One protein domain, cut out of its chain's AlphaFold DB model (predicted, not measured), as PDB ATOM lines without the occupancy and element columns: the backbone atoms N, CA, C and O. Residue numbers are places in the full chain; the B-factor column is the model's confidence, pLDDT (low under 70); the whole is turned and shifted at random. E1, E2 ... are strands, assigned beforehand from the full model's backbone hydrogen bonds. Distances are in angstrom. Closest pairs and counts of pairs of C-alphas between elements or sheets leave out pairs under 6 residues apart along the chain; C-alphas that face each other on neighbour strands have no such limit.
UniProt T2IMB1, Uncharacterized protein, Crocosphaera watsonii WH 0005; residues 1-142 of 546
ATOM      1  N   MET A   1       4.362  17.339 -44.949       85.31
ATOM      2  CA  MET A   1       5.323  17.833 -43.928       85.31
ATOM      3  C   MET A   1       6.360  16.755 -43.656       85.31
ATOM      4  O   MET A   1       6.063  15.594 -43.904       85.31
ATOM      5  N   VAL A   2       7.538  17.125 -43.152       91.12
ATOM      6  CA  VAL A   2       8.712  16.242 -43.019       91.12
ATOM      7  C   VAL A   2       9.305  16.364 -41.619       91.12
ATOM      8  O   VAL A   2       9.408  17.470 -41.090       91.12
ATOM      9  N   LEU A   3       9.701  15.234 -41.036       94.50
ATOM     10  CA  LEU A   3      10.527  15.139 -39.834       94.50
ATOM     11  C   LEU A   3      11.794  14.340 -40.150       94.50
ATOM     12  O   LEU A   3      11.756  13.427 -40.972       94.50
ATOM     13  N   THR A   4      12.902  14.638 -39.473       96.38
ATOM     14  CA  THR A   4      14.167  13.898 -39.642       96.38
ATOM     15  C   THR A   4      14.882  13.678 -38.323       96.38
ATOM     16  O   THR A   4      14.721  14.455 -37.382       96.38
ATOM     17  N   GLN A   5      15.704  12.634 -38.277       95.19
ATOM     18  CA  GLN A   5      16.502  12.289 -37.111       95.19
ATOM     19  C   GLN A   5      17.793  11.583 -37.529       95.19
ATOM     20  O   GLN A   5      17.755  10.532 -38.170       95.19
ATOM     21  N   ILE A   6      18.931  12.107 -37.077       95.06
ATOM     22  CA  ILE A   6      20.229  11.433 -37.192       95.06
ATOM     23  C   ILE A   6      20.191  10.130 -36.373       95.06
ATOM     24  O   ILE A   6      19.795  10.152 -35.203       95.06
ATOM     25  N   GLN A   7      20.555   9.006 -36.998       95.31
ATOM     26  CA  GLN A   7      20.500   7.645 -36.435       95.31
ATOM     27  C   GLN A   7      21.865   7.090 -36.022       95.31
ATOM     28  O   GLN A   7      21.934   6.087 -35.309       95.31
ATOM     29  N   THR A   8      22.947   7.712 -36.475       91.25
ATOM     30  CA  THR A   8      24.317   7.284 -36.190       91.25
ATOM     31  C   THR A   8      25.098   8.389 -35.480       91.25
ATOM     32  O   THR A   8      24.635   9.519 -35.343       91.25
ATOM     33  N   ASN A   9      26.245   8.012 -34.926       90.50
ATOM     34  CA  ASN A   9      27.219   8.920 -34.332       90.50
ATOM     35  C   ASN A   9      28.590   8.426 -34.796       90.50
ATOM     36  O   ASN A   9      29.265   7.660 -34.099       90.50
ATOM     37  N   ASN A  10      28.898   8.745 -36.046       88.81
ATOM     38  CA  ASN A  10      30.116   8.340 -36.735       88.81
ATOM     39  C   ASN A  10      31.231   9.383 -36.564       88.81
ATOM     40  O   ASN A  10      32.403   9.040 -36.735       88.81
ATOM     41  N   ASP A  11      30.879  10.613 -36.181       90.00
ATOM     42  CA  ASP A  11      31.802  11.670 -35.773       90.00
ATOM     43  C   ASP A  11      31.397  12.275 -34.416       90.00
ATOM     44  O   ASP A  11      30.227  12.397 -34.076       90.00
ATOM     45  N   SER A  12      32.395  12.665 -33.625       86.69
ATOM     46  CA  SER A  12      32.217  13.279 -32.306       86.69
ATOM     47  C   SER A  12      31.802  14.754 -32.335       86.69
ATOM     48  O   SER A  12      31.480  15.301 -31.274       86.69
ATOM     49  N   SER A  13      31.864  15.411 -33.494       87.62
ATOM     50  CA  SER A  13      31.375  16.782 -33.676       87.62
ATOM     51  C   SER A  13      29.858  16.878 -33.505       87.62
ATOM     52  O   SER A  13      29.112  15.922 -33.694       87.62
ATOM     53  N   PHE A  14      29.396  18.053 -33.085       88.88
ATOM     54  CA  PHE A  14      27.974  18.318 -32.921       88.88
ATOM     55  C   PHE A  14      27.325  18.564 -34.282       88.88
ATOM     56  O   PHE A  14      27.768  19.447 -35.004       88.88
ATOM     57  N   VAL A  15      26.234  17.856 -34.580       91.94
ATOM     58  CA  VAL A  15      25.383  18.123 -35.747       91.94
ATOM     59  C   VAL A  15      23.907  17.974 -35.430       91.94
ATOM     60  O   VAL A  15      23.496  17.205 -34.556       91.94
ATOM     61  N   LYS A  16      23.097  18.677 -36.213       91.75
ATOM     62  CA  LYS A  16      21.641  18.525 -36.297       91.75
ATOM     63  C   LYS A  16      21.204  18.535 -37.760       91.75
ATOM     64  O   LYS A  16      21.962  18.942 -38.631       91.75
ATOM     65  N   THR A  17      19.982  18.095 -38.034       94.44
ATOM     66  CA  THR A  17      19.406  18.191 -39.377       94.44
ATOM     67  C   THR A  17      18.762  19.556 -39.606       94.44
ATOM     68  O   THR A  17      18.104  20.099 -38.715       94.44
ATOM     69  N   ARG A  18      18.917  20.082 -40.821       93.19
ATOM     70  CA  ARG A  18      18.177  21.241 -41.342       93.19
ATOM     71  C   ARG A  18      17.531  20.886 -42.667       93.19
ATOM     72  O   ARG A  18      18.072  20.055 -43.396       93.19
ATOM     73  N   HIS A  19      16.390  21.505 -42.953       94.31
ATOM     74  CA  HIS A  19      15.621  21.257 -44.171       94.31
ATOM     75  C   HIS A  19      15.556  22.485 -45.051       94.31
ATOM     76  O   HIS A  19      15.595  23.609 -44.562       94.31
ATOM     77  N   ASN A  20      15.405  22.251 -46.345       92.06
ATOM     78  CA  ASN A  20      15.084  23.286 -47.310       92.06
ATOM     79  C   ASN A  20      14.231  22.699 -48.446       92.06
ATOM     80  O   ASN A  20      14.101  21.477 -48.547       92.06
ATOM     81  N   ASN A  21      13.640  23.563 -49.277       88.50
ATOM     82  CA  ASN A  21      12.944  23.189 -50.515       88.50
ATOM     83  C   ASN A  21      11.952  22.020 -50.345       88.50
ATOM     84  O   ASN A  21      11.935  21.084 -51.139       88.50
ATOM     85  N   ILE A  22      11.131  22.052 -49.289       84.31
ATOM     86  CA  ILE A  22      10.122  21.012 -49.072       84.31
ATOM     87  C   ILE A  22       8.972  21.212 -50.065       84.31
ATOM     88  O   ILE A  22       8.270  22.224 -50.013       84.31
ATOM     89  N   THR A  23       8.756  20.229 -50.933       80.94
ATOM     90  CA  THR A  23       7.667  20.183 -51.916       80.94
ATOM     91  C   THR A  23       6.780  18.959 -51.674       80.94
ATOM     92  O   THR A  23       6.916  18.255 -50.669       80.94
ATOM     93  N   GLN A  24       5.817  18.726 -52.567       67.69
ATOM     94  CA  GLN A  24       5.049  17.481 -52.572       67.69
ATOM     95  C   GLN A  24       5.906  16.270 -53.000       67.69
ATOM     96  O   GLN A  24       5.622  15.161 -52.565       67.69
ATOM     97  N   ASP A  25       6.976  16.508 -53.769       73.38
ATOM     98  CA  ASP A  25       7.811  15.475 -54.400       73.38
ATOM     99  C   ASP A  25       9.107  15.190 -53.619       73.38
ATOM    100  O   ASP A  25       9.787  14.198 -53.864       73.38
ATOM    101  N   GLY A  26       9.475  16.038 -52.651       82.62
ATOM    102  CA  GLY A  26      10.700  15.831 -51.887       82.62
ATOM    103  C   GLY A  26      11.047  16.929 -50.888       82.62
ATOM    104  O   GLY A  26      10.247  17.810 -50.567       82.62
ATOM    105  N   PHE A  27      12.262  16.839 -50.351       91.44
ATOM    106  CA  PHE A  27      12.871  17.842 -49.482       91.44
ATOM    107  C   PHE A  27      14.397  17.744 -49.542       91.44
ATOM    108  O   PHE A  27      14.953  16.665 -49.748       91.44
ATOM    109  N   GLU A  28      15.081  18.853 -49.284       95.38
ATOM    110  CA  GLU A  28      16.526  18.870 -49.062       95.38
ATOM    111  C   GLU A  28      16.833  18.718 -47.572       95.38
ATOM    112  O   GLU A  28      16.126  19.255 -46.714       95.38
ATOM    113  N   VAL A  29      17.922  18.015 -47.251       94.62
ATOM    114  CA  VAL A  29      18.431  17.892 -45.883       94.62
ATOM    115  C   VAL A  29      19.942  18.053 -45.843       94.62
ATOM    116  O   VAL A  29      20.661  17.514 -46.681       94.62
ATOM    117  N   LEU A  30      20.425  18.766 -44.828       92.19
ATOM    118  CA  LEU A  30      21.848  18.877 -44.520       92.19
ATOM    119  C   LEU A  30      22.120  18.622 -43.037       92.19
ATOM    120  O   LEU A  30      21.213  18.699 -42.201       92.19
ATOM    121  N   LEU A  31      23.382  18.323 -42.724       92.25
ATOM    122  CA  LEU A  31      23.907  18.308 -41.361       92.25
ATOM    123  C   LEU A  31      24.513  19.677 -41.047       92.25
ATOM    124  O   LEU A  31      25.418  20.128 -41.745       92.25
ATOM    125  N   GLU A  32      24.012  20.328 -40.003       92.06
ATOM    126  CA  GLU A  32      24.450  21.652 -39.567       92.06
ATOM    127  C   GLU A  32      25.234  21.554 -38.253       92.06
ATOM    128  O   GLU A  32      24.717  21.025 -37.263       92.06
ATOM    129  N   ASN A  33      26.468  22.070 -38.252       92.12
ATOM    130  CA  ASN A  33      27.323  22.191 -37.064       92.12
ATOM    131  C   ASN A  33      26.931  23.406 -36.197       92.12
ATOM    132  O   ASN A  33      26.120  24.238 -36.598       92.12
ATOM    133  N   ASP A  34      27.528  23.530 -35.010       90.25
ATOM    134  CA  ASP A  34      27.509  24.767 -34.220       90.25
ATOM    135  C   ASP A  34      28.298  25.894 -34.909       90.25
ATOM    136  O   ASP A  34      29.147  25.644 -35.772       90.25
ATOM    137  N   GLU A  35      28.014  27.143 -34.536       89.25
ATOM    138  CA  GLU A  35      28.496  28.343 -35.231       89.25
ATOM    139  C   GLU A  35      30.037  28.371 -35.348       89.25
ATOM    140  O   GLU A  35      30.608  28.581 -36.423       89.25
ATOM    141  N   ALA A  36      30.735  28.014 -34.267       90.06
ATOM    142  CA  ALA A  36      32.192  27.934 -34.179       90.06
ATOM    143  C   ALA A  36      32.815  26.920 -35.153       90.06
ATOM    144  O   ALA A  36      34.008  27.017 -35.465       90.06
ATOM    145  N   ASN A  37      32.023  25.966 -35.646       89.12
ATOM    146  CA  ASN A  37      32.454  24.851 -36.480       89.12
ATOM    147  C   ASN A  37      31.706  24.776 -37.825       89.12
ATOM    148  O   ASN A  37      31.854  23.781 -38.537       89.12
ATOM    149  N   MET A  38      30.972  25.814 -38.243       80.75
ATOM    150  CA  MET A  38      30.181  25.803 -39.491       80.75
ATOM    151  C   MET A  38      30.981  25.465 -40.754       80.75
ATOM    152  O   MET A  38      30.445  24.898 -41.697       80.75
ATOM    153  N   ASN A  39      32.277  25.794 -40.772       80.94
ATOM    154  CA  ASN A  39      33.176  25.505 -41.897       80.94
ATOM    155  C   ASN A  39      34.005  24.227 -41.707       80.94
ATOM    156  O   ASN A  39      34.892  23.933 -42.512       80.94
ATOM    157  N   SER A  40      33.779  23.494 -40.619       81.31
ATOM    158  CA  SER A  40      34.389  22.186 -40.416       81.31
ATOM    159  C   SER A  40      33.540  21.120 -41.108       81.31
ATOM    160  O   SER A  40      32.313  21.175 -41.092       81.31
ATOM    161  N   GLY A  41      34.193  20.173 -41.781       79.31
ATOM    162  CA  GLY A  41      33.491  19.014 -42.323       79.31
ATOM    163  C   GLY A  41      33.001  18.104 -41.197       79.31
ATOM    164  O   GLY A  41      33.605  18.073 -40.128       79.31
ATOM    165  N   HIS A  42      31.949  17.340 -41.472       85.75
ATOM    166  CA  HIS A  42      31.433  16.292 -40.595       85.75
ATOM    167  C   HIS A  42      31.507  14.939 -41.310       85.75
ATOM    168  O   HIS A  42      31.359  14.881 -42.534       85.75
ATOM    169  N   GLY A  43      31.724  13.847 -40.574       85.44
ATOM    170  CA  GLY A  43      31.581  12.495 -41.120       85.44
ATOM    171  C   GLY A  43      30.157  12.198 -41.612       85.44
ATOM    172  O   GLY A  43      29.190  12.834 -41.193       85.44
ATOM    173  N   ASN A  44      30.012  11.208 -42.497       89.62
ATOM    174  CA  ASN A  44      28.698  10.785 -42.982       89.62
ATOM    175  C   ASN A  44      27.849  10.222 -41.834       89.62
ATOM    176  O   ASN A  44      28.305   9.339 -41.105       89.62
ATOM    177  N   GLU A  45      26.594  10.655 -41.740       91.56
ATOM    178  CA  GLU A  45      25.611  10.103 -40.809       91.56
ATOM    179  C   GLU A  45      24.400   9.533 -41.554       91.56
ATOM    180  O   GLU A  45      23.971  10.062 -42.578       91.56
ATOM    181  N   THR A  46      23.812   8.465 -41.020       93.31
ATOM    182  CA  THR A  46      22.506   7.974 -41.460       93.31
ATOM    183  C   THR A  46      21.423   8.900 -40.916       93.31
ATOM    184  O   THR A  46      21.278   9.045 -39.701       93.31
ATOM    185  N   VAL A  47      20.618   9.487 -41.800       93.88
ATOM    186  CA  VAL A  47      19.454  10.301 -41.434       93.88
ATOM    187  C   VAL A  47      18.183   9.514 -41.737       93.88
ATOM    188  O   VAL A  47      17.935   9.140 -42.878       93.88
ATOM    189  N   ALA A  48      17.368   9.262 -40.712       92.75
ATOM    190  CA  ALA A  48      16.003   8.782 -40.900       92.75
ATOM    191  C   ALA A  48      15.077   9.968 -41.165       92.75
ATOM    192  O   ALA A  48      15.274  11.050 -40.603       92.75
ATOM    193  N   TRP A  49      14.040   9.747 -41.962       94.50
ATOM    194  CA  TRP A  49      13.026  10.749 -42.250       94.50
ATOM    195  C   TRP A  49      11.624  10.147 -42.221       94.50
ATOM    196  O   TRP A  49      11.441   8.936 -42.342       94.50
ATOM    197  N   MET A  50      10.633  11.008 -42.012       92.50
ATOM    198  CA  MET A  50       9.217  10.668 -42.067       92.50
ATOM    199  C   MET A  50       8.461  11.823 -42.711       92.50
ATOM    200  O   MET A  50       8.526  12.951 -42.218       92.50
ATOM    201  N   ALA A  51       7.710  11.531 -43.770       89.19
ATOM    202  CA  ALA A  51       6.735  12.450 -44.332       89.19
ATOM    203  C   ALA A  51       5.322  12.050 -43.891       89.19
ATOM    204  O   ALA A  51       4.988  10.869 -43.829       89.19
ATOM    205  N   ILE A  52       4.495  13.037 -43.552       83.69
ATOM    206  CA  ILE A  52       3.084  12.832 -43.209       83.69
ATOM    207  C   ILE A  52       2.241  13.969 -43.789       83.69
ATOM    208  O   ILE A  52       2.683  15.123 -43.856       83.69
ATOM    209  N   SER A  53       1.026  13.650 -44.230       81.81
ATOM    210  CA  SER A  53       0.051  14.648 -44.670       81.81
ATOM    211  C   SER A  53      -0.375  15.526 -43.493       81.81
ATOM    212  O   SER A  53      -0.602  15.036 -42.386       81.81
ATOM    213  N   SER A  54      -0.502  16.833 -43.718       83.62
ATOM    214  CA  SER A  54      -1.046  17.740 -42.706       83.62
ATOM    215  C   SER A  54      -2.514  17.420 -42.430       83.62
ATOM    216  O   SER A  54      -3.277  17.158 -43.360       83.62
ATOM    217  N   GLY A  55      -2.934  17.503 -41.174       82.06
ATOM    218  CA  GLY A  55      -4.318  17.282 -40.783       82.06
ATOM    219  C   GLY A  55      -4.461  16.790 -39.350       82.06
ATOM    220  O   GLY A  55      -3.498  16.715 -38.589       82.06
ATOM    221  N   THR A  56      -5.692  16.451 -38.984       86.25
ATOM    222  CA  THR A  56      -6.027  15.816 -37.707       86.25
ATOM    223  C   THR A  56      -6.698  14.473 -37.952       86.25
ATOM    224  O   THR A  56      -7.381  14.283 -38.958       86.25
ATOM    225  N   GLY A  57      -6.519  13.522 -37.037       87.25
ATOM    226  CA  GLY A  57      -7.083  12.186 -37.205       87.25
ATOM    227  C   GLY A  57      -6.893  11.280 -35.997       87.25
ATOM    228  O   GLY A  57      -6.570  11.737 -34.902       87.25
ATOM    229  N   SER A  58      -7.109   9.982 -36.208       88.88
ATOM    230  CA  SER A  58      -6.849   8.928 -35.228       88.88
ATOM    231  C   SER A  58      -5.943   7.872 -35.855       88.88
ATOM    232  O   SER A  58      -6.267   7.350 -36.919       88.88
ATOM    233  N   TRP A  59      -4.829   7.565 -35.198       89.56
ATOM    234  CA  TRP A  59      -3.872   6.535 -35.591       89.56
ATOM    235  C   TRP A  59      -3.850   5.460 -34.504       89.56
ATOM    236  O   TRP A  59      -3.403   5.701 -33.381       89.56
ATOM    237  N   ASP A  60      -4.423   4.292 -34.803       89.75
ATOM    238  CA  ASP A  60      -4.621   3.198 -33.840       89.75
ATOM    239  C   ASP A  60      -5.324   3.623 -32.548       89.75
ATOM    240  O   ASP A  60      -4.972   3.223 -31.437       89.75
ATOM    241  N   GLY A  61      -6.343   4.471 -32.692       88.38
ATOM    242  CA  GLY A  61      -7.111   4.995 -31.565       88.38
ATOM    243  C   GLY A  61      -6.452   6.173 -30.846       88.38
ATOM    244  O   GLY A  61      -7.049   6.694 -29.904       88.38
ATOM    245  N   ASN A  62      -5.271   6.617 -31.282       91.88
ATOM    246  CA  ASN A  62      -4.597   7.798 -30.753       91.88
ATOM    247  C   ASN A  62      -4.909   9.020 -31.615       91.88
ATOM    248  O   ASN A  62      -4.604   9.031 -32.806       91.88
ATOM    249  N   THR A  63      -5.474  10.069 -31.022       93.62
ATOM    250  CA  THR A  63      -5.693  11.331 -31.736       93.62
ATOM    251  C   THR A  63      -4.355  11.932 -32.158       93.62
ATOM    252  O   THR A  63      -3.446  12.009 -31.333       93.62
ATOM    253  N   PHE A  64      -4.226  12.401 -33.399       94.38
ATOM    254  CA  PHE A  64      -3.039  13.123 -33.859       94.38
ATOM    255  C   PHE A  64      -3.387  14.427 -34.584       94.38
ATOM    256  O   PHE A  64      -4.495  14.596 -35.097       94.38
ATOM    257  N   MET A  65      -2.415  15.335 -34.619       92.94
ATOM    258  CA  MET A  65      -2.388  16.563 -35.404       92.94
ATOM    259  C   MET A  65      -1.003  16.715 -36.035       92.94
ATOM    260  O   MET A  65       0.001  16.724 -35.330       92.94
ATOM    261  N   ALA A  66      -0.968  16.854 -37.351       92.00
ATOM    262  CA  ALA A  66       0.219  17.062 -38.165       92.00
ATOM    263  C   ALA A  66       0.077  18.400 -38.906       92.00
ATOM    264  O   ALA A  66      -0.968  18.651 -39.513       92.00
ATOM    265  N   GLY A  67       1.079  19.275 -38.863       89.94
ATOM    266  CA  GLY A  67       0.976  20.601 -39.476       89.94
ATOM    267  C   GLY A  67       2.305  21.327 -39.662       89.94
ATOM    268  O   GLY A  67       3.375  20.795 -39.366       89.94
ATOM    269  N   ASN A  68       2.200  22.554 -40.170       93.44
ATOM    270  CA  ASN A  68       3.290  23.516 -40.302       93.44
ATOM    271  C   ASN A  68       2.863  24.878 -39.739       93.44
ATOM    272  O   ASN A  68       1.667  25.124 -39.552       93.44
ATOM    273  N   THR A  69       3.826  25.736 -39.417       90.56
ATOM    274  CA  THR A  69       3.555  27.093 -38.915       90.56
ATOM    275  C   THR A  69       3.520  28.130 -40.032       90.56
ATOM    276  O   THR A  69       3.025  29.239 -39.817       90.56
ATOM    277  N   GLY A  70       4.064  27.792 -41.204       89.50
ATOM    278  CA  GLY A  70       4.525  28.768 -42.179       89.50
ATOM    279  C   GLY A  70       5.703  29.581 -41.633       89.50
ATOM    280  O   GLY A  70       6.114  29.413 -40.484       89.50
ATOM    281  N   ASP A  71       6.210  30.497 -42.455       91.25
ATOM    282  CA  ASP A  71       7.344  31.385 -42.163       91.25
ATOM    283  C   ASP A  71       7.010  32.411 -41.056       91.25
ATOM    284  O   ASP A  71       6.661  33.560 -41.338       91.25
ATOM    285  N   GLN A  72       6.984  31.976 -39.790       92.88
ATOM    286  CA  GLN A  72       6.454  32.751 -38.651       92.88
ATOM    287  C   GLN A  72       7.220  32.559 -37.330       92.88
ATOM    288  O   GLN A  72       7.056  33.377 -36.417       92.88
ATOM    289  N   VAL A  73       8.010  31.494 -37.169       96.19
ATOM    290  CA  VAL A  73       8.655  31.166 -35.884       96.19
ATOM    291  C   VAL A  73      10.018  31.842 -35.808       96.19
ATOM    292  O   VAL A  73      10.820  31.704 -36.715       96.19
ATOM    293  N   THR A  74      10.286  32.567 -34.725       96.62
ATOM    294  CA  THR A  74      11.553  33.290 -34.507       96.62
ATOM    295  C   THR A  74      12.166  32.872 -33.167       96.62
ATOM    296  O   THR A  74      11.771  31.860 -32.581       96.62
ATOM    297  N   HIS A  75      13.101  33.667 -32.649       95.38
ATOM    298  CA  HIS A  75      13.621  33.558 -31.286       95.38
ATOM    299  C   HIS A  75      12.614  33.894 -30.175       95.38
ATOM    300  O   HIS A  75      12.836  33.538 -29.011       95.38
ATOM    301  N   ASP A  76      11.489  34.522 -30.518       97.19
ATOM    302  CA  ASP A  76      10.362  34.716 -29.609       97.19
ATOM    303  C   ASP A  76       9.459  33.472 -29.555       97.19
ATOM    304  O   ASP A  76       9.255  32.769 -30.546       97.19
ATOM    305  N   TRP A  77       8.867  33.209 -28.384       98.06
ATOM    306  CA  TRP A  77       7.930  32.097 -28.209       98.06
ATOM    307  C   TRP A  77       6.680  32.266 -29.086       98.06
ATOM    308  O   TRP A  77       5.903  33.206 -28.914       98.06
ATOM    309  N   HIS A  78       6.460  31.302 -29.974       97.19
ATOM    310  CA  HIS A  78       5.303  31.171 -30.847       97.19
ATOM    311  C   HIS A  78       4.374  30.060 -30.341       97.19
ATOM    312  O   HIS A  78       4.819  28.950 -30.054       97.19
ATOM    313  N   THR A  79       3.073  30.330 -30.236       97.94
ATOM    314  CA  THR A  79       2.089  29.337 -29.780       97.94
ATOM    315  C   THR A  79       1.493  28.574 -30.956       97.94
ATOM    316  O   THR A  79       0.817  29.166 -31.794       97.94
ATOM    317  N   ILE A  80       1.641  27.250 -30.953       95.44
ATOM    318  CA  ILE A  80       0.826  26.347 -31.771       95.44
ATOM    319  C   ILE A  80      -0.414  25.976 -30.952       95.44
ATOM    320  O   ILE A  80      -0.308  25.340 -29.898       95.44
ATOM    321  N   ASP A  81      -1.590  26.382 -31.428       92.44
ATOM    322  CA  ASP A  81      -2.883  26.030 -30.834       92.44
ATOM    323  C   ASP A  81      -3.406  24.720 -31.443       92.44
ATOM    324  O   ASP A  81      -3.619  24.620 -32.650       92.44
ATOM    325  N   PHE A  82      -3.641  23.716 -30.600       88.69
ATOM    326  CA  PHE A  82      -4.202  22.429 -31.011       88.69
ATOM    327  C   PHE A  82      -5.730  22.458 -31.145       88.69
ATOM    328  O   PHE A  82      -6.342  21.429 -31.436       88.69
ATOM    329  N   GLY A  83      -6.391  23.585 -30.868       83.94
ATOM    330  CA  GLY A  83      -7.840  23.732 -31.019       83.94
ATOM    331  C   GLY A  83      -8.653  22.813 -30.099       83.94
ATOM    332  O   GLY A  83      -9.796  22.486 -30.410       83.94
ATOM    333  N   ASN A  84      -8.074  22.387 -28.971       79.81
ATOM    334  CA  ASN A  84      -8.612  21.349 -28.078       79.81
ATOM    335  C   ASN A  84      -8.832  19.985 -28.760       79.81
ATOM    336  O   ASN A  84      -9.736  19.243 -28.373       79.81
ATOM    337  N   ALA A  85      -8.014  19.639 -29.759       81.06
ATOM    338  CA  ALA A  85      -8.059  18.324 -30.397       81.06
ATOM    339  C   ALA A  85      -7.738  17.174 -29.423       81.06
ATOM    340  O   ALA A  85      -8.168  16.048 -29.654       81.06
ATOM    341  N   PHE A  86      -7.019  17.445 -28.328       91.31
ATOM    342  CA  PHE A  86      -6.531  16.421 -27.407       91.31
ATOM    343  C   PHE A  86      -7.252  16.431 -26.048       91.31
ATOM    344  O   PHE A  86      -7.493  17.471 -25.427       91.31
ATOM    345  N   ASN A  87      -7.549  15.237 -25.540       91.50
ATOM    346  CA  ASN A  87      -8.077  14.998 -24.198       91.50
ATOM    347  C   ASN A  87      -6.962  14.927 -23.142       91.50
ATOM    348  O   ASN A  87      -7.198  15.244 -21.975       91.50
ATOM    349  N   ASN A  88      -5.760  14.510 -23.537       93.12
ATOM    350  CA  ASN A  88      -4.567  14.434 -22.696       93.12
ATOM    351  C   ASN A  88      -3.409  15.200 -23.345       93.12
ATOM    352  O   ASN A  88      -3.433  15.492 -24.534       93.12
ATOM    353  N   THR A  89      -2.362  15.513 -22.578       95.31
ATOM    354  CA  THR A  89      -1.139  16.094 -23.152       95.31
ATOM    355  C   THR A  89      -0.540  15.132 -24.196       95.31
ATOM    356  O   THR A  89      -0.199  14.001 -23.821       95.31
ATOM    357  N   PRO A  90      -0.384  15.548 -25.470       96.69
ATOM    358  CA  PRO A  90       0.153  14.691 -26.523       96.69
ATOM    359  C   PRO A  90       1.676  14.515 -26.393       96.69
ATOM    360  O   PRO A  90       2.341  15.146 -25.565       96.69
ATOM    361  N   LYS A  91       2.253  13.636 -27.211       95.81
ATOM    362  CA  LYS A  91       3.682  13.642 -27.558       95.81
ATOM    363  C   LYS A  91       3.891  14.617 -28.703       95.81
ATOM    364  O   LYS A  91       3.037  14.690 -29.574       95.81
ATOM    365  N   PHE A  92       4.998  15.351 -28.678       96.62
ATOM    366  CA  PHE A  92       5.302  16.395 -29.650       96.62
ATOM    367  C   PHE A  92       6.643  16.108 -30.322       96.62
ATOM    368  O   PHE A  92       7.641  15.889 -29.635       96.62
ATOM    369  N   LEU A  93       6.637  16.104 -31.649       96.38
ATOM    370  CA  LEU A  93       7.808  16.012 -32.514       96.38
ATOM    371  C   LEU A  93       7.792  17.215 -33.456       96.38
ATOM    372  O   LEU A  93       6.721  17.603 -33.923       96.38
ATOM    373  N   GLY A  94       8.957  17.778 -33.765       95.94
ATOM    374  CA  GLY A  94       9.054  18.854 -34.742       95.94
ATOM    375  C   GLY A  94      10.472  19.080 -35.246       95.94
ATOM    376  O   GLY A  94      11.440  18.766 -34.553       95.94
ATOM    377  N   ASN A  95      10.571  19.638 -36.447       96.75
ATOM    378  CA  ASN A  95      11.817  20.055 -37.081       96.75
ATOM    379  C   ASN A  95      11.631  21.439 -37.716       96.75
ATOM    380  O   ASN A  95      10.525  21.797 -38.127       96.75
ATOM    381  N   ILE A  96      12.724  22.201 -37.801       96.25
ATOM    382  CA  ILE A  96      12.765  23.425 -38.607       96.25
ATOM    383  C   ILE A  96      12.727  22.994 -40.074       96.25
ATOM    384  O   ILE A  96      13.557  22.191 -40.497       96.25
ATOM    385  N   ALA A  97      11.728  23.483 -40.797       93.38
ATOM    386  CA  ALA A  97      11.332  23.043 -42.130       93.38
ATOM    387  C   ALA A  97      11.830  23.973 -43.252       93.38
ATOM    388  O   ALA A  97      11.519  23.757 -44.421       93.38
ATOM    389  N   SER A  98      12.606  24.993 -42.895       92.19
ATOM    390  CA  SER A  98      13.245  25.931 -43.813       92.19
ATOM    391  C   SER A  98      14.697  26.212 -43.409       92.19
ATOM    392  O   SER A  98      15.195  25.737 -42.377       92.19
ATOM    393  N   TYR A  99      15.402  26.940 -44.276       93.19
ATOM    394  CA  TYR A  99      16.796  27.333 -44.096       93.19
ATOM    395  C   TYR A  99      16.935  28.846 -44.266       93.19
ATOM    396  O   TYR A  99      17.361  29.339 -45.315       93.19
ATOM    397  N   TYR A 100      16.503  29.595 -43.250       91.88
ATOM    398  CA  TYR A 100      16.473  31.049 -43.276       91.88
ATOM    399  C   TYR A 100      17.362  31.640 -42.185       91.88
ATOM    400  O   TYR A 100      17.217  31.366 -41.007       91.88
ATOM    401  N   GLY A 101      18.245  32.548 -42.580       86.44
ATOM    402  CA  GLY A 101      19.178  33.178 -41.653       86.44
ATOM    403  C   GLY A 101      20.562  32.536 -41.734       86.44
ATOM    404  O   GLY A 101      20.709  31.447 -42.288       86.44
ATOM    405  N   PRO A 102      21.601  33.266 -41.307       83.88
ATOM    406  CA  PRO A 102      22.977  32.825 -41.481       83.88
ATOM    407  C   PRO A 102      23.452  31.863 -40.387       83.88
ATOM    408  O   PRO A 102      24.369  31.091 -40.661       83.88
ATOM    409  N   ASP A 103      22.848  31.895 -39.195       89.38
ATOM    410  CA  ASP A 103      23.431  31.274 -38.006       89.38
ATOM    411  C   ASP A 103      22.745  29.947 -37.642       89.38
ATOM    412  O   ASP A 103      21.520  29.812 -37.761       89.38
ATOM    413  N   PRO A 104      23.499  28.934 -37.173       91.88
ATOM    414  CA  PRO A 104      22.932  27.644 -36.835       91.88
ATOM    415  C   PRO A 104      21.905  27.757 -35.720       91.88
ATOM    416  O   PRO A 104      22.208  28.189 -34.612       91.88
ATOM    417  N   SER A 105      20.712  27.210 -35.940       93.00
ATOM    418  CA  SER A 105      19.635  27.296 -34.949       93.00
ATOM    419  C   SER A 105      18.874  25.990 -34.734       93.00
ATOM    420  O   SER A 105      18.947  25.051 -35.532       93.00
ATOM    421  N   GLY A 106      18.260  25.845 -33.563       93.31
ATOM    422  CA  GLY A 106      17.577  24.630 -33.125       93.31
ATOM    423  C   GLY A 106      16.159  24.907 -32.641       93.31
ATOM    424  O   GLY A 106      15.870  25.951 -32.065       93.31
ATOM    425  N   LEU A 107      15.261  23.943 -32.841       96.38
ATOM    426  CA  LEU A 107      13.884  24.050 -32.370       96.38
ATOM    427  C   LEU A 107      13.797  23.740 -30.871       96.38
ATOM    428  O   LEU A 107      14.251  22.690 -30.406       96.38
ATOM    429  N   ARG A 108      13.152  24.622 -30.107       97.06
ATOM    430  CA  ARG A 108      12.843  24.420 -28.684       97.06
ATOM    431  C   ARG A 108      11.344  24.492 -28.464       97.06
ATOM    432  O   ARG A 108      10.657  25.233 -29.157       97.06
ATOM    433  N   TYR A 109      10.847  23.771 -27.461       98.06
ATOM    434  CA  TYR A 109       9.452  23.861 -27.034       98.06
ATOM    435  C   TYR A 109       9.318  23.991 -25.511       98.06
ATOM    436  O   TYR A 109      10.195  23.558 -24.758       98.06
ATOM    437  N   GLN A 110       8.200  24.555 -25.059       98.19
ATOM    438  CA  GLN A 110       7.778  24.595 -23.661       98.19
ATOM    439  C   GLN A 110       6.244  24.565 -23.538       98.19
ATOM    440  O   GLN A 110       5.519  24.608 -24.529       98.19
ATOM    441  N   ASN A 111       5.747  24.472 -22.301       97.75
ATOM    442  CA  ASN A 111       4.321  24.586 -21.963       97.75
ATOM    443  C   ASN A 111       3.370  23.629 -22.711       97.75
ATOM    444  O   ASN A 111       2.173  23.890 -22.781       97.75
ATOM    445  N   LEU A 112       3.869  22.480 -23.184       97.62
ATOM    446  CA  LEU A 112       3.064  21.458 -23.854       97.62
ATOM    447  C   LEU A 112       1.929  20.951 -22.951       97.62
ATOM    448  O   LEU A 112       2.156  20.314 -21.918       97.62
ATOM    449  N   ASN A 113       0.699  21.207 -23.372       95.44
ATOM    450  CA  ASN A 113      -0.526  20.733 -22.743       95.44
ATOM    451  C   ASN A 113      -1.502  20.232 -23.823       95.44
ATOM    452  O   ASN A 113      -1.150  20.123 -24.991       95.44
ATOM    453  N   ASN A 114      -2.719  19.858 -23.436       93.81
ATOM    454  CA  ASN A 114      -3.706  19.315 -24.372       93.81
ATOM    455  C   ASN A 114      -4.322  20.373 -25.312       93.81
ATOM    456  O   ASN A 114      -4.950  20.016 -26.306       93.81
ATOM    457  N   GLY A 115      -4.159  21.661 -25.003       92.62
ATOM    458  CA  GLY A 115      -4.644  22.772 -25.814       92.62
ATOM    459  C   GLY A 115      -3.579  23.391 -26.716       92.62
ATOM    460  O   GLY A 115      -3.925  23.843 -27.796       92.62
ATOM    461  N   ASN A 116      -2.308  23.432 -26.304       96.75
ATOM    462  CA  ASN A 116      -1.250  24.095 -27.073       96.75
ATOM    463  C   ASN A 116       0.173  23.644 -26.703       96.75
ATOM    464  O   ASN A 116       0.398  22.923 -25.724       96.75
ATOM    465  N   VAL A 117       1.129  24.136 -27.490       98.12
ATOM    466  CA  VAL A 117       2.565  24.151 -27.199       98.12
ATOM    467  C   VAL A 117       3.161  25.496 -27.610       98.12
ATOM    468  O   VAL A 117       2.709  26.110 -28.575       98.12
ATOM    469  N   GLU A 118       4.178  25.961 -26.891       98.62
ATOM    470  CA  GLU A 118       4.982  27.114 -27.306       98.62
ATOM    471  C   GLU A 118       6.310  26.623 -27.872       98.62
ATOM    472  O   GLU A 118       6.973  25.798 -27.243       98.62
ATOM    473  N   ILE A 119       6.705  27.134 -29.033       98.38
ATOM    474  CA  ILE A 119       7.959  26.806 -29.711       98.38
ATOM    475  C   ILE A 119       8.763  28.064 -30.027       98.38
ATOM    476  O   ILE A 119       8.198  29.149 -30.117       98.38
ATOM    477  N   LYS A 120      10.075  27.930 -30.192       97.50
ATOM    478  CA  LYS A 120      10.941  28.993 -30.712       97.50
ATOM    479  C   LYS A 120      12.141  28.402 -31.443       97.50
ATOM    480  O   LYS A 120      12.507  27.248 -31.197       97.50
ATOM    481  N   ILE A 121      12.770  29.224 -32.266       96.75
ATOM    482  CA  ILE A 121      14.082  28.970 -32.849       96.75
ATOM    483  C   ILE A 121      15.141  29.522 -31.895       96.75
ATOM    484  O   ILE A 121      15.066  30.665 -31.464       96.75
ATOM    485  N   GLU A 122      16.099  28.704 -31.489       94.75
ATOM    486  CA  GLU A 122      17.196  29.120 -30.616       94.75
ATOM    487  C   GLU A 122      18.505  28.988 -31.385       94.75
ATOM    488  O   GLU A 122      18.901  27.874 -31.732       94.75
ATOM    489  N   GLU A 123      19.129  30.124 -31.682       93.12
ATOM    490  CA  GLU A 123      20.469  30.172 -32.268       93.12
ATOM    491  C   GLU A 123      21.512  29.623 -31.303       93.12
ATOM    492  O   GLU A 123      21.369  29.660 -30.074       93.12
ATOM    493  N   ASP A 124      22.538  29.045 -31.908       90.44
ATOM    494  CA  ASP A 124      23.758  28.663 -31.230       90.44
ATOM    495  C   ASP A 124      24.532  29.908 -30.764       90.44
ATOM    496  O   ASP A 124      24.438  30.963 -31.371       90.44
ATOM    497  N   ILE A 125      25.282  29.776 -29.668       91.31
ATOM    498  CA  ILE A 125      26.017  30.886 -29.032       91.31
ATOM    499  C   ILE A 125      27.526  30.608 -28.942       91.31
ATOM    500  O   ILE A 125      28.209  31.030 -28.000       91.31
ATOM    501  N   SER A 126      28.049  29.749 -29.821       90.25
ATOM    502  CA  SER A 126      29.428  29.264 -29.695       90.25
ATOM    503  C   SER A 126      30.475  30.294 -30.133       90.25
ATOM    504  O   SER A 126      31.597  30.243 -29.613       90.25
ATOM    505  N   ILE A 127      30.137  31.244 -31.018       89.88
ATOM    506  CA  ILE A 127      31.012  32.378 -31.364       89.88
ATOM    507  C   ILE A 127      30.639  33.626 -30.564       89.88
ATOM    508  O   ILE A 127      31.539  34.271 -30.007       89.88
ATOM    509  N   ASP A 128      29.354  33.963 -30.474       89.19
ATOM    510  CA  ASP A 128      28.889  35.110 -29.698       89.19
ATOM    511  C   ASP A 128      27.570  34.861 -28.938       89.19
ATOM    512  O   ASP A 128      27.090  33.740 -28.848       89.19
ATOM    513  N   GLU A 129      27.072  35.879 -28.226       90.81
ATOM    514  CA  GLU A 129      25.873  35.766 -27.373       90.81
ATOM    515  C   GLU A 129      24.580  36.199 -28.095       90.81
ATOM    516  O   GLU A 129      23.543  36.357 -27.438       90.81
ATOM    517  N   GLU A 130      24.627  36.467 -29.406       90.25
ATOM    518  CA  GLU A 130      23.426  36.745 -30.186       90.25
ATOM    519  C   GLU A 130      22.494  35.527 -30.202       90.25
ATOM    520  O   GLU A 130      22.922  34.383 -30.253       90.25
ATOM    521  N   VAL A 131      21.188  35.788 -30.115       89.38
ATOM    522  CA  VAL A 131      20.156  34.756 -30.273       89.38
ATOM    523  C   VAL A 131      19.005  35.231 -31.169       89.38
ATOM    524  O   VAL A 131      17.877  34.748 -31.039       89.38
ATOM    525  N   THR A 132      19.238  36.262 -31.986       91.12
ATOM    526  CA  THR A 132      18.205  36.958 -32.761       91.12
ATOM    527  C   THR A 132      17.942  36.275 -34.107       91.12
ATOM    528  O   THR A 132      18.378  36.737 -35.152       91.12
ATOM    529  N   HIS A 133      17.078  35.265 -34.126       92.31
ATOM    530  CA  HIS A 133      16.743  34.579 -35.378       92.31
ATOM    531  C   HIS A 133      15.603  35.252 -36.165       92.31
ATOM    532  O   HIS A 133      14.644  35.765 -35.566       92.31
ATOM    533  N   ILE A 134      15.668  35.191 -37.503       93.69
ATOM    534  CA  ILE A 134      14.564  35.569 -38.407       93.69
ATOM    535  C   ILE A 134      13.438  34.520 -38.403       93.69
ATOM    536  O   ILE A 134      13.465  33.577 -37.614       93.69
ATOM    537  N   THR A 135      12.392  34.713 -39.209       93.69
ATOM    538  CA  THR A 135      11.277  33.764 -39.284       93.69
ATOM    539  C   THR A 135      11.691  32.461 -39.967       93.69
ATOM    540  O   THR A 135      12.530  32.455 -40.862       93.69
ATOM    541  N   GLU A 136      11.108  31.361 -39.499       95.62
ATOM    542  CA  GLU A 136      11.251  30.002 -40.013       95.62
ATOM    543  C   GLU A 136       9.880  29.321 -40.054       95.62
ATOM    544  O   GLU A 136       8.976  29.655 -39.273       95.62
ATOM    545  N   ASP A 137       9.745  28.330 -40.933       95.38
ATOM    546  CA  ASP A 137       8.678  27.338 -40.888       95.38
ATOM    547  C   ASP A 137       9.081  26.149 -40.005       95.38
ATOM    548  O   ASP A 137      10.225  25.691 -40.005       95.38
ATOM    549  N   VAL A 138       8.131  25.632 -39.232       96.06
ATOM    550  CA  VAL A 138       8.303  24.474 -38.358       96.06
ATOM    551  C   VAL A 138       7.240  23.438 -38.679       96.06
ATOM    552  O   VAL A 138       6.044  23.658 -38.490       96.06
ATOM    553  N   HIS A 139       7.695  22.259 -39.091       96.81
ATOM    554  CA  HIS A 139       6.864  21.077 -39.282       96.81
ATOM    555  C   HIS A 139       6.727  20.320 -37.960       96.81
ATOM    556  O   HIS A 139       7.726  20.078 -37.282       96.81
ATOM    557  N   PHE A 140       5.505  19.925 -37.585       95.56
ATOM    558  CA  PHE A 140       5.246  19.259 -36.306       95.56
ATOM    559  C   PHE A 140       4.221  18.122 -36.383       95.56
ATOM    560  O   PHE A 140       3.254  18.175 -37.141       95.56
ATOM    561  N   LEU A 141       4.406  17.114 -35.525       96.38
ATOM    562  CA  LEU A 141       3.443  16.051 -35.238       96.38
ATOM    563  C   LEU A 141       3.165  16.011 -33.731       96.38
ATOM    564  O   LEU A 141       4.067  15.792 -32.921       96.38
ATOM    565  N   ALA A 142       1.899  16.176 -33.362       96.12
ATOM    566  CA  ALA A 142       1.385  15.948 -32.023       96.12
ATOM    567  C   ALA A 142       0.483  14.704 -32.015       96.12
ATOM    568  O   ALA A 142      -0.453  14.632 -32.803       96.12
TER     569      ALA A 142
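This is residues 1 to 142 of the 546 residues of an uncharacterized protein of Crocosphaera watsonii WH 0005 (UniProt T2IMB1). The domain is a sandwich of two strand sheets, partly face to face and with their strands crossed: a twisted four-stranded sheet, E5 E6 E11 E8, and a smaller one, E7 E10 E9. The first third of the domain adds two small strand pairs outside it: E1 with E4 over the other face of the four-stranded sheet, where E1 packs on E8 and E11, and the hairpin E2 and E3 beside E1, with E2 reaching E8. The printed part has 142 residues with no named helix and eleven named strands, E1 to E11 in order; the class is all strand, with under half of the residues, 61, in named elements. All four sheets are antiparallel. The whole is compact, with a radius of gyration of the C-alphas of 15.7 A and spans of 45 by 31 by 26 A.

The largest sheet runs in the order E5, residues 55 to 59, E6, residues 62 to 68, E11, residues 138 to 142, and E8, residues 91 to 96; it is twisted, its C-alphas lying up to 4.6 A off their best plane. E5 and E6 form a hairpin, with N 57 and O 64 within hydrogen-bond range at 3.0 A. E6 and E11 are antiparallel at 173 degrees, with N 65 and O 142 at 2.8 A. E11 and E8 are antiparallel at 168 degrees, with N 93 and O 141 at 2.9 A. The second sheet has the order E7, residues 78 to 81, E10, residues 116 to 123, and E9, residues 105 to 110. N 80 and O 117 of E7 and E10 are 2.8 A apart; in the hairpin E9 and E10, N 108 and O 120 are 2.9 A apart. These two sheets make a sandwich, two sheets face to face: the facing parts are 10.1 A centre to centre, the best planes are 20 degrees apart, and the strands of one stand at 39 degrees to those of the other. Between the sheets, the closest C-alphas of E8 and E9, those of Ile 96 and Leu 107, are 6.4 A apart. E10 and E11 are near each other, with 5 pairs of C-alphas within 10 A, and E5 is apart from E7, E9 and E10. E1, residues 2 to 6, and E4, residues 47 to 51, are antiparallel at 163 degrees, with N 3 and O 50 at 2.8 A. The closest C-alphas of E1 and E8, those of Leu 3 and Asn 95, are 5.8 A apart. E2, residues 16 to 20, and E3, residues 28 to 32, form a hairpin, with N 18 and O 30 at 3.0 A. The closest C-alphas of E1 and E2, those of Thr 4 and Thr 17, are 6.8 A apart; those of E2 and E8, Arg 18 and Ile 96, are 6.4 A apart.

E10 is the longest strand by residues, 23.1 A from C-alpha 116 at (-1.250, 24.095, -27.073) to C-alpha 123 at (20.469, 30.172, -32.268). E6 measures 20.0 A, E8 17.3 A and E9 16.6 A. E1 begins at C-alpha 2, (8.712, 16.242, -43.019), and E11 ends at C-alpha 142, (1.385, 15.948, -32.023).

The two C-alphas farthest apart are those of Gly 61 and Asp 128, 47.0 A. The printed part has no cut and begins at the chain's first residue. The links E3 to E4 and E10 to E11 are long, each 14 residues. The mean pLDDT of the printed part is 91.4, and one residue, Gln 24, is under 70 in this model.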